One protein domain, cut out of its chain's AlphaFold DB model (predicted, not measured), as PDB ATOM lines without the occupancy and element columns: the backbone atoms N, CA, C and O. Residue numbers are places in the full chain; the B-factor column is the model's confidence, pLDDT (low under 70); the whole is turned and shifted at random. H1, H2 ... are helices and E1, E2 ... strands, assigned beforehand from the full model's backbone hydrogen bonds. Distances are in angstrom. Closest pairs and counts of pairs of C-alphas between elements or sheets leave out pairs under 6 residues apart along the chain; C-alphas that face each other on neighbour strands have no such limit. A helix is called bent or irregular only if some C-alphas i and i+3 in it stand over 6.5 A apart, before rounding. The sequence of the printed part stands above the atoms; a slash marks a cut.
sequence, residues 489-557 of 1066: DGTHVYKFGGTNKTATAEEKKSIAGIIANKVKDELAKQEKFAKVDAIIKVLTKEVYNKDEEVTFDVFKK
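What this domain is: This is residues 489 to 557 of the 1066 residues of a protein of Chryseobacterium taichungense (UniProt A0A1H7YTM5). A small antiparallel sheet of three strands has one long, kinked helix, H1, running beside it for most of the domain's length, and the short helix H2 packs between H1 and strand E3. At one end of the domain, the links E1 to H1 and H2 to E3 come together in a short antiparallel pairing of residues 500 to 501 with 543 to 544. The printed part has 69 residues, with two named helices and three named strands in the order E1, H1, E2, H2, E3; the sheet's order is E1 - E3 - E2, and the class is mixed, helices and strands. The whole is compact, with a radius of gyration of the C-alphas of 11.4 A and spans of 31 by 22 by 16 A.

Where its parts are: Begin with the sheet and find C-alpha 489 at (111.220, -9.336, 58.641), where E1, residues 489 to 495, starts its 19.7 A. E3, residues 549 to 556, runs 22.2 A to C-alpha 556 at (106.047, -12.304, 57.326). E2 is short, residues 528 to 530, 7.1 A. H1, residues 505 to 526, runs 29.6 A from C-alpha 505 at (98.249, -4.122, 80.817); look near residue 520 for a kink of 49 degrees. H1 is irregular, with C-alphas 518 and 521 7.2 A apart. H2 is residues 532 to 536, 6.2 A.

How they stand to each other: Look first at the inner strand E3, whose pairing is staggered: residues 549 to 553 pair with E1 and residues 554 to 556 with E2. E1 and E3 are antiparallel at 148 degrees, with N 492 and O 552 2.9 A apart, within hydrogen-bond range. E3 and E2 are antiparallel at 130 degrees, with N 529 and O 555 at 2.8 A. H1 is on the sheet at a height of 2.6 A, at the sheet's level, beside the strands; its closest C-alphas to E2 are Leu 523 and Phe 529, 5.4 A apart. H1 and E3 are near each other, with 7 pairs of C-alphas within 10 A. H2 is on the sheet over E3, at a height of 7.8 A, with the C-alphas of Ile 535 and Phe 552 closest at 5.6 A. H1 touches H2 with its residues 508 to 516 alone; the closest C-alphas, Ala 512 and Ile 535, are 5.4 A apart. In H2 every O i to N i+4 pair is within hydrogen-bond range, in H1 14 of 18.

The domain as a whole: The C-alphas farthest apart, Thr 504 and Lys 525, are 32.1 A apart, while those of Asp 489 and Lys 557, first and last printed, are 9.6 A apart. The printed part has no cut. H2 to E3 is a long link of 12 residues, 537 to 548; H1 to E2 and E2 to H2 are tight. The mean pLDDT of the printed part is 89.1, and no printed residue is under 70.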
ATOM      1  N   ASP A 489     110.836  -9.881  59.945       89.44
ATOM      2  CA  ASP A 489     111.220  -9.336  58.641       89.44
ATOM      3  C   ASP A 489     111.262  -7.798  58.711       89.44
ATOM      4  O   ASP A 489     110.421  -7.083  58.158       89.44
ATOM      5  N   GLY A 490     112.239  -7.295  59.469       92.19
ATOM      6  CA  GLY A 490     112.415  -5.872  59.748       92.19
ATOM      7  C   GLY A 490     111.504  -5.330  60.855       92.19
ATOM      8  O   GLY A 490     111.023  -6.062  61.725       92.19
ATOM      9  N   THR A 491     111.310  -4.015  60.824       95.12
ATOM     10  CA  THR A 491     110.571  -3.220  61.815       95.12
ATOM     11  C   THR A 491     109.700  -2.176  61.121       95.12
ATOM     12  O   THR A 491     110.026  -1.744  60.018       95.12
ATOM     13  N   HIS A 492     108.637  -1.723  61.781       95.94
ATOM     14  CA  HIS A 492     107.793  -0.608  61.338       95.94
ATOM     15  C   HIS A 492     107.701   0.452  62.444       95.94
ATOM     16  O   HIS A 492     107.733   0.113  63.630       95.94
ATOM     17  N   VAL A 493     107.597   1.724  62.050       96.62
ATOM     18  CA  VAL A 493     107.509   2.886  62.947       96.62
ATOM     19  C   VAL A 493     106.080   3.418  62.930       96.62
ATOM     20  O   VAL A 493     105.613   3.899  61.901       96.62
ATOM     21  N   TYR A 494     105.385   3.348  64.065       95.69
ATOM     22  CA  TYR A 494     104.037   3.892  64.209       95.69
ATOM     23  C   TYR A 494     104.057   5.251  64.909       95.69
ATOM     24  O   TYR A 494     104.577   5.366  66.020       95.69
ATOM     25  N   LYS A 495     103.414   6.250  64.292       96.44
ATOM     26  CA  LYS A 495     103.255   7.605  64.834       96.44
ATOM     27  C   LYS A 495     101.868   7.822  65.443       96.44
ATOM     28  O   LYS A 495     100.841   7.543  64.817       96.44
ATOM     29  N   PHE A 496     101.818   8.352  66.661       94.38
ATOM     30  CA  PHE A 496     100.577   8.560  67.403       94.38
ATOM     31  C   PHE A 496      99.794   9.787  66.910       94.38
ATOM     32  O   PHE A 496     100.255  10.923  66.968       94.38
ATOM     33  N   GLY A 497      98.545   9.573  66.486       88.12
ATOM     34  CA  GLY A 497      97.640  10.646  66.043       88.12
ATOM     35  C   GLY A 497      96.982  11.469  67.165       88.12
ATOM     36  O   GLY A 497      96.152  12.324  66.875       88.12
ATOM     37  N   GLY A 498      97.306  11.207  68.434       88.75
ATOM     38  CA  GLY A 498      96.696  11.840  69.608       88.75
ATOM     39  C   GLY A 498      97.202  11.214  70.910       88.75
ATOM     40  O   GLY A 498      98.005  10.282  70.869       88.75
ATOM     41  N   THR A 499      96.726  11.691  72.060       92.06
ATOM     42  CA  THR A 499      97.113  11.136  73.368       92.06
ATOM     43  C   THR A 499      96.449   9.781  73.627       92.06
ATOM     44  O   THR A 499      95.231   9.645  73.533       92.06
ATOM     45  N   ASN A 500      97.256   8.774  73.961       92.62
ATOM     46  CA  ASN A 500      96.857   7.394  74.231       92.62
ATOM     47  C   ASN A 500      97.439   6.968  75.587       92.62
ATOM     48  O   ASN A 500      98.634   7.140  75.825       92.62
ATOM     49  N   LYS A 501      96.606   6.411  76.474       92.19
ATOM     50  CA  LYS A 501      97.055   5.858  77.759       92.19
ATOM     51  C   LYS A 501      97.484   4.403  77.606       92.19
ATOM     52  O   LYS A 501      96.872   3.645  76.858       92.19
ATOM     53  N   THR A 502      98.529   4.041  78.333       91.62
ATOM     54  CA  THR A 502      99.214   2.745  78.307       91.62
ATOM     55  C   THR A 502      99.786   2.415  79.693       91.62
ATOM     56  O   THR A 502     100.858   1.827  79.791       91.62
ATOM     57  N   ALA A 503      99.115   2.809  80.780       89.12
ATOM     58  CA  ALA A 503      99.594   2.559  82.143       89.12
ATOM     59  C   ALA A 503      99.327   1.105  82.576       89.12
ATOM     60  O   ALA A 503     100.217   0.424  83.083       89.12
ATOM     61  N   THR A 504      98.118   0.602  82.315       91.38
ATOM     62  CA  THR A 504      97.700  -0.777  82.625       91.38
ATOM     63  C   THR A 504      98.032  -1.767  81.500       91.38
ATOM     64  O   THR A 504      98.259  -1.386  80.345       91.38
ATOM     65  N   ALA A 505      98.042  -3.067  81.814       80.06
ATOM     66  CA  ALA A 505      98.249  -4.122  80.817       80.06
ATOM     67  C   ALA A 505      97.102  -4.166  79.790       80.06
ATOM     68  O   ALA A 505      97.329  -4.370  78.596       80.06
ATOM     69  N   GLU A 506      95.880  -3.905  80.250       79.38
ATOM     70  CA  GLU A 506      94.647  -3.834  79.471       79.38
ATOM     71  C   GLU A 506      94.691  -2.664  78.479       79.38
ATOM     72  O   GLU A 506      94.421  -2.856  77.291       79.38
ATOM     73  N   GLU A 507      95.114  -1.476  78.926       86.00
ATOM     74  CA  GLU A 507      95.356  -0.323  78.051       86.00
ATOM     75  C   GLU A 507      96.456  -0.624  77.025       86.00
ATOM     76  O   GLU A 507      96.221  -0.456  75.829       86.00
ATOM     77  N   LYS A 508      97.623  -1.145  77.445       90.62
ATOM     78  CA  LYS A 508      98.707  -1.522  76.515       90.62
ATOM     79  C   LYS A 508      98.228  -2.504  75.448       90.62
ATOM     80  O   LYS A 508      98.530  -2.316  74.272       90.62
ATOM     81  N   LYS A 509      97.449  -3.518  75.831       81.81
ATOM     82  CA  LYS A 509      96.886  -4.524  74.918       81.81
ATOM     83  C   LYS A 509      95.833  -3.935  73.973       81.81
ATOM     84  O   LYS A 509      95.823  -4.281  72.793       81.81
ATOM     85  N   SER A 510      94.997  -3.019  74.462       83.50
ATOM     86  CA  SER A 510      94.011  -2.284  73.659       83.50
ATOM     87  C   SER A 510      94.688  -1.385  72.617       83.50
ATOM     88  O   SER A 510      94.447  -1.531  71.417       83.50
ATOM     89  N   ILE A 511      95.620  -0.526  73.048       91.38
ATOM     90  CA  ILE A 511      96.385   0.365  72.166       91.38
ATOM     91  C   ILE A 511      97.217  -0.438  71.159       91.38
ATOM     92  O   ILE A 511      97.174  -0.137  69.969       91.38
ATOM     93  N   ALA A 512      97.898  -1.506  71.581       89.06
ATOM     94  CA  ALA A 512      98.635  -2.385  70.673       89.06
ATOM     95  C   ALA A 512      97.733  -3.060  69.624       89.06
ATOM     96  O   ALA A 512      98.127  -3.173  68.465       89.06
ATOM     97  N   GLY A 513      96.509  -3.458  69.990       78.50
ATOM     98  CA  GLY A 513      95.510  -3.965  69.044       78.50
ATOM     99  C   GLY A 513      95.044  -2.906  68.037       78.50
ATOM    100  O   GLY A 513      94.946  -3.188  66.843       78.50
ATOM    101  N   ILE A 514      94.824  -1.668  68.493       85.88
ATOM    102  CA  ILE A 514      94.467  -0.526  67.634       85.88
ATOM    103  C   ILE A 514      95.608  -0.192  66.664       85.88
ATOM    104  O   ILE A 514      95.353   0.009  65.475       85.88
ATOM    105  N   ILE A 515      96.858  -0.166  67.138       90.94
ATOM    106  CA  ILE A 515      98.054   0.038  66.308       90.94
ATOM    107  C   ILE A 515      98.151  -1.075  65.262       90.94
ATOM    108  O   ILE A 515      98.170  -0.774  64.071       90.94
ATOM    109  N   ALA A 516      98.118  -2.345  65.688       83.62
ATOM    110  CA  ALA A 516      98.187  -3.503  64.798       83.62
ATOM    111  C   ALA A 516      97.127  -3.449  63.689       83.62
ATOM    112  O   ALA A 516      97.436  -3.752  62.539       83.62
ATOM    113  N   ASN A 517      95.898  -3.028  64.011       77.88
ATOM    114  CA  ASN A 517      94.822  -2.899  63.031       77.88
ATOM    115  C   ASN A 517      94.997  -1.695  62.087       77.88
ATOM    116  O   ASN A 517      94.671  -1.813  60.912       77.88
ATOM    117  N   LYS A 518      95.532  -0.559  62.560       89.38
ATOM    118  CA  LYS A 518      95.815   0.617  61.711       89.38
ATOM    119  C   LYS A 518      96.921   0.347  60.688       89.38
ATOM    120  O   LYS A 518      96.777   0.731  59.534       89.38
ATOM    121  N   VAL A 519      98.000  -0.324  61.097       88.94
ATOM    122  CA  VAL A 519      99.149  -0.623  60.215       88.94
ATOM    123  C   VAL A 519      98.925  -1.863  59.345       88.94
ATOM    124  O   VAL A 519      99.675  -2.112  58.405       88.94
ATOM    125  N   LYS A 520      97.887  -2.656  59.642       79.44
ATOM    126  CA  LYS A 520      97.574  -3.940  58.999       79.44
ATOM    127  C   LYS A 520      97.602  -3.870  57.474       79.44
ATOM    128  O   LYS A 520      98.289  -4.668  56.844       79.44
ATOM    129  N   ASP A 521      96.863  -2.929  56.895       78.25
ATOM    130  CA  ASP A 521      96.667  -2.856  55.445       78.25
ATOM    131  C   ASP A 521      97.830  -2.120  54.733       78.25
ATOM    132  O   ASP A 521      97.928  -2.146  53.507       78.25
ATOM    133  N   GLU A 522      98.749  -1.502  55.488       87.38
ATOM    134  CA  GLU A 522     100.052  -1.037  54.994       87.38
ATOM    135  C   GLU A 522     101.052  -2.200  54.948       87.38
ATOM    136  O   GLU A 522     101.607  -2.499  53.891       87.38
ATOM    137  N   LEU A 523     101.223  -2.910  56.068       84.56
ATOM    138  CA  LEU A 523     102.138  -4.047  56.173       84.56
ATOM    139  C   LEU A 523     101.734  -5.198  55.247       84.56
ATOM    140  O   LEU A 523     102.606  -5.835  54.658       84.56
ATOM    141  N   ALA A 524     100.433  -5.425  55.040       70.62
ATOM    142  CA  ALA A 524      99.935  -6.453  54.129       70.62
ATOM    143  C   ALA A 524     100.395  -6.246  52.673       70.62
ATOM    144  O   ALA A 524     100.604  -7.231  51.968       70.62
ATOM    145  N   LYS A 525     100.626  -4.996  52.235       81.75
ATOM    146  CA  LYS A 525     101.199  -4.680  50.907       81.75
ATOM    147  C   LYS A 525     102.674  -5.083  50.781       81.75
ATOM    148  O   LYS A 525     103.195  -5.135  49.677       81.75
ATOM    149  N   GLN A 526     103.334  -5.351  51.908       80.88
ATOM    150  CA  GLN A 526     104.712  -5.832  52.013       80.88
ATOM    151  C   GLN A 526     104.768  -7.314  52.443       80.88
ATOM    152  O   GLN A 526     105.804  -7.769  52.920       80.88
ATOM    153  N   GLU A 527     103.639  -8.037  52.369       79.25
ATOM    154  CA  GLU A 527     103.431  -9.409  52.882       79.25
ATOM    155  C   GLU A 527     103.668  -9.591  54.396       79.25
ATOM    156  O   GLU A 527     103.781 -10.709  54.917       79.25
ATOM    157  N   LYS A 528     103.702  -8.476  55.130       87.75
ATOM    158  CA  LYS A 528     104.036  -8.400  56.553       87.75
ATOM    159  C   LYS A 528     102.801  -8.162  57.417       87.75
ATOM    160  O   LYS A 528     101.734  -7.766  56.956       87.75
ATOM    161  N   PHE A 529     102.959  -8.397  58.712       85.19
ATOM    162  CA  PHE A 529     101.980  -8.079  59.742       85.19
ATOM    163  C   PHE A 529     102.681  -7.764  61.069       85.19
ATOM    164  O   PHE A 529     103.798  -8.218  61.331       85.19
ATOM    165  N   ALA A 530     102.014  -6.995  61.926       89.38
ATOM    166  CA  ALA A 530     102.461  -6.751  63.292       89.38
ATOM    167  C   ALA A 530     101.869  -7.806  64.241       89.38
ATOM    168  O   ALA A 530     100.688  -8.142  64.142       89.38
ATOM    169  N   LYS A 531     102.666  -8.305  65.192       85.75
ATOM    170  CA  LYS A 531     102.152  -9.088  66.328       85.75
ATOM    171  C   LYS A 531     101.827  -8.126  67.469       85.75
ATOM    172  O   LYS A 531     102.664  -7.296  67.815       85.75
ATOM    173  N   VAL A 532     100.645  -8.254  68.078       85.62
ATOM    174  CA  VAL A 532     100.204  -7.379  69.185       85.62
ATOM    175  C   VAL A 532     101.237  -7.371  70.317       85.62
ATOM    176  O   VAL A 532     101.618  -6.304  70.785       85.62
ATOM    177  N   ASP A 533     101.793  -8.530  70.674       85.00
ATOM    178  CA  ASP A 533     102.801  -8.648  71.738       85.00
ATOM    179  C   ASP A 533     104.141  -7.971  71.397       85.00
ATOM    180  O   ASP A 533     104.859  -7.534  72.296       85.00
ATOM    181  N   ALA A 534     104.483  -7.837  70.109       90.12
ATOM    182  CA  ALA A 534     105.665  -7.088  69.676       90.12
ATOM    183  C   ALA A 534     105.465  -5.572  69.834       90.12
ATOM    184  O   ALA A 534     106.413  -4.866  70.168       90.12
ATOM    185  N   ILE A 535     104.230  -5.086  69.670       94.88
ATOM    186  CA  ILE A 535     103.868  -3.692  69.950       94.88
ATOM    187  C   ILE A 535     103.810  -3.457  71.470       94.88
ATOM    188  O   ILE A 535     104.400  -2.496  71.953       94.88
ATOM    189  N   ILE A 536     103.188  -4.356  72.251       93.88
ATOM    190  CA  ILE A 536     103.142  -4.256  73.726       93.88
ATOM    191  C   ILE A 536     104.554  -4.117  74.319       93.88
ATOM    192  O   ILE A 536     104.757  -3.290  75.205       93.88
ATOM    193  N   LYS A 537     105.538  -4.872  73.804       94.44
ATOM    194  CA  LYS A 537     106.942  -4.805  74.248       94.44
ATOM    195  C   LYS A 537     107.600  -3.428  74.083       94.44
ATOM    196  O   LYS A 537     108.554  -3.154  74.804       94.44
ATOM    197  N   VAL A 538     107.115  -2.576  73.175       95.38
ATOM    198  CA  VAL A 538     107.683  -1.234  72.923       95.38
ATOM    199  C   VAL A 538     106.814  -0.087  73.451       95.38
ATOM    200  O   VAL A 538     107.267   1.055  73.486       95.38
ATOM    201  N   LEU A 539     105.601  -0.383  73.936       95.62
ATOM    202  CA  LEU A 539     104.771   0.540  74.715       95.62
ATOM    203  C   LEU A 539     105.295   0.612  76.161       95.62
ATOM    204  O   LEU A 539     104.734   0.024  77.089       95.62
ATOM    205  N   THR A 540     106.414   1.306  76.354       94.31
ATOM    206  CA  THR A 540     107.096   1.455  77.646       94.31
ATOM    207  C   THR A 540     106.525   2.583  78.504       94.31
ATOM    208  O   THR A 540     106.435   2.402  79.717       94.31
ATOM    209  N   LYS A 541     106.084   3.702  77.909       93.38
ATOM    210  CA  LYS A 541     105.498   4.843  78.642       93.38
ATOM    211  C   LYS A 541     104.091   4.539  79.177       93.38
ATOM    212  O   LYS A 541     103.363   3.727  78.607       93.38
ATOM    213  N   GLU A 542     103.679   5.258  80.222       92.81
ATOM    214  CA  GLU A 542     102.294   5.262  80.734       92.81
ATOM    215  C   GLU A 542     101.323   6.047  79.838       92.81
ATOM    216  O   GLU A 542     100.121   5.783  79.830       92.81
ATOM    217  N   VAL A 543     101.842   7.018  79.083       94.19
ATOM    218  CA  VAL A 543     101.104   7.843  78.123       94.19
ATOM    219  C   VAL A 543     101.998   8.094  76.910       94.19
ATOM    220  O   VAL A 543     103.170   8.433  77.072       94.19
ATOM    221  N   TYR A 544     101.427   7.971  75.714       95.00
ATOM    222  CA  TYR A 544     102.011   8.449  74.460       95.00
ATOM    223  C   TYR A 544     101.171   9.603  73.918       95.00
ATOM    224  O   TYR A 544      99.946   9.506  73.866       95.00
ATOM    225  N   ASN A 545     101.810  10.699  73.530       92.69
ATOM    226  CA  ASN A 545     101.156  11.903  73.025       92.69
ATOM    227  C   ASN A 545     101.127  11.961  71.494       92.69
ATOM    228  O   ASN A 545     101.735  11.147  70.802       92.69
ATOM    229  N   LYS A 546     100.392  12.946  70.958       92.50
ATOM    230  CA  LYS A 546     100.372  13.228  69.519       92.50
ATOM    231  C   LYS A 546     101.798  13.447  68.999       92.50
ATOM    232  O   LYS A 546     102.602  14.094  69.660       92.50
ATOM    233  N   ASP A 547     102.058  12.937  67.801       90.69
ATOM    234  CA  ASP A 547     103.322  13.020  67.069       90.69
ATOM    235  C   ASP A 547     104.520  12.281  67.703       90.69
ATOM    236  O   ASP A 547     105.590  12.271  67.099       90.69
ATOM    237  N   GLU A 548     104.351  11.583  68.834       94.38
ATOM    238  CA  GLU A 548     105.342  10.608  69.314       94.38
ATOM    239  C   GLU A 548     105.327   9.318  68.474       94.38
ATOM    240  O   GLU A 548     104.333   8.996  67.818       94.38
ATOM    241  N   GLU A 549     106.422   8.553  68.517       96.25
ATOM    242  CA  GLU A 549     106.631   7.362  67.683       96.25
ATOM    243  C   GLU A 549     107.055   6.132  68.501       96.25
ATOM    244  O   GLU A 549     107.712   6.247  69.538       96.25
ATOM    245  N   VAL A 550     106.689   4.939  68.015       96.44
ATOM    246  CA  VAL A 550     107.184   3.643  68.507       96.44
ATOM    247  C   VAL A 550     107.552   2.717  67.351       96.44
ATOM    248  O   VAL A 550     106.764   2.507  66.429       96.44
ATOM    249  N   THR A 551     108.737   2.117  67.431       96.94
ATOM    250  CA  THR A 551     109.251   1.161  66.441       96.94
ATOM    251  C   THR A 551     109.097  -0.260  66.963       96.94
ATOM    252  O   THR A 551     109.599  -0.559  68.043       96.94
ATOM    253  N   PHE A 552     108.446  -1.148  66.211       96.56
ATOM    254  CA  PHE A 552     108.247  -2.552  66.594       96.56
ATOM    255  C   PHE A 552     108.584  -3.533  65.471       96.56
ATOM    256  O   PHE A 552     108.573  -3.197  64.287       96.56
ATOM    257  N   ASP A 553     108.847  -4.778  65.864       95.75
ATOM    258  CA  ASP A 553     109.100  -5.889  64.951       95.75
ATOM    259  C   ASP A 553     107.861  -6.223  64.113       95.75
ATOM    260  O   ASP A 553     106.754  -6.388  64.638       95.75
ATOM    261  N   VAL A 554     108.074  -6.394  62.808       93.69
ATOM    262  CA  VAL A 554     107.067  -6.919  61.879       93.69
ATOM    263  C   VAL A 554     107.511  -8.266  61.329       93.69
ATOM    264  O   VAL A 554     108.691  -8.614  61.325       93.69
ATOM    265  N   PHE A 555     106.539  -9.068  60.913       88.94
ATOM    266  CA  PHE A 555     106.723 -10.480  60.606       88.94
ATOM    267  C   PHE A 555     106.102 -10.795  59.255       88.94
ATOM    268  O   PHE A 555     105.023 -10.289  58.960       88.94
ATOM    269  N   LYS A 556     106.723 -11.672  58.466       85.88
ATOM    270  CA  LYS A 556     106.047 -12.304  57.326       85.88
ATOM    271  C   LYS A 556     105.484 -13.665  57.710       85.88
ATOM    272  O   LYS A 556     105.929 -14.300  58.673       85.88
ATOM    273  N   LYS A 557     104.479 -14.118  56.959       73.81
ATOM    274  CA  LYS A 557     103.996 -15.500  57.064       73.81
ATOM    275  C   LYS A 557     105.124 -16.457  56.668       73.81
ATOM    276  O   LYS A 557     105.923 -16.152  55.791       73.81
TER     277      LYS A 557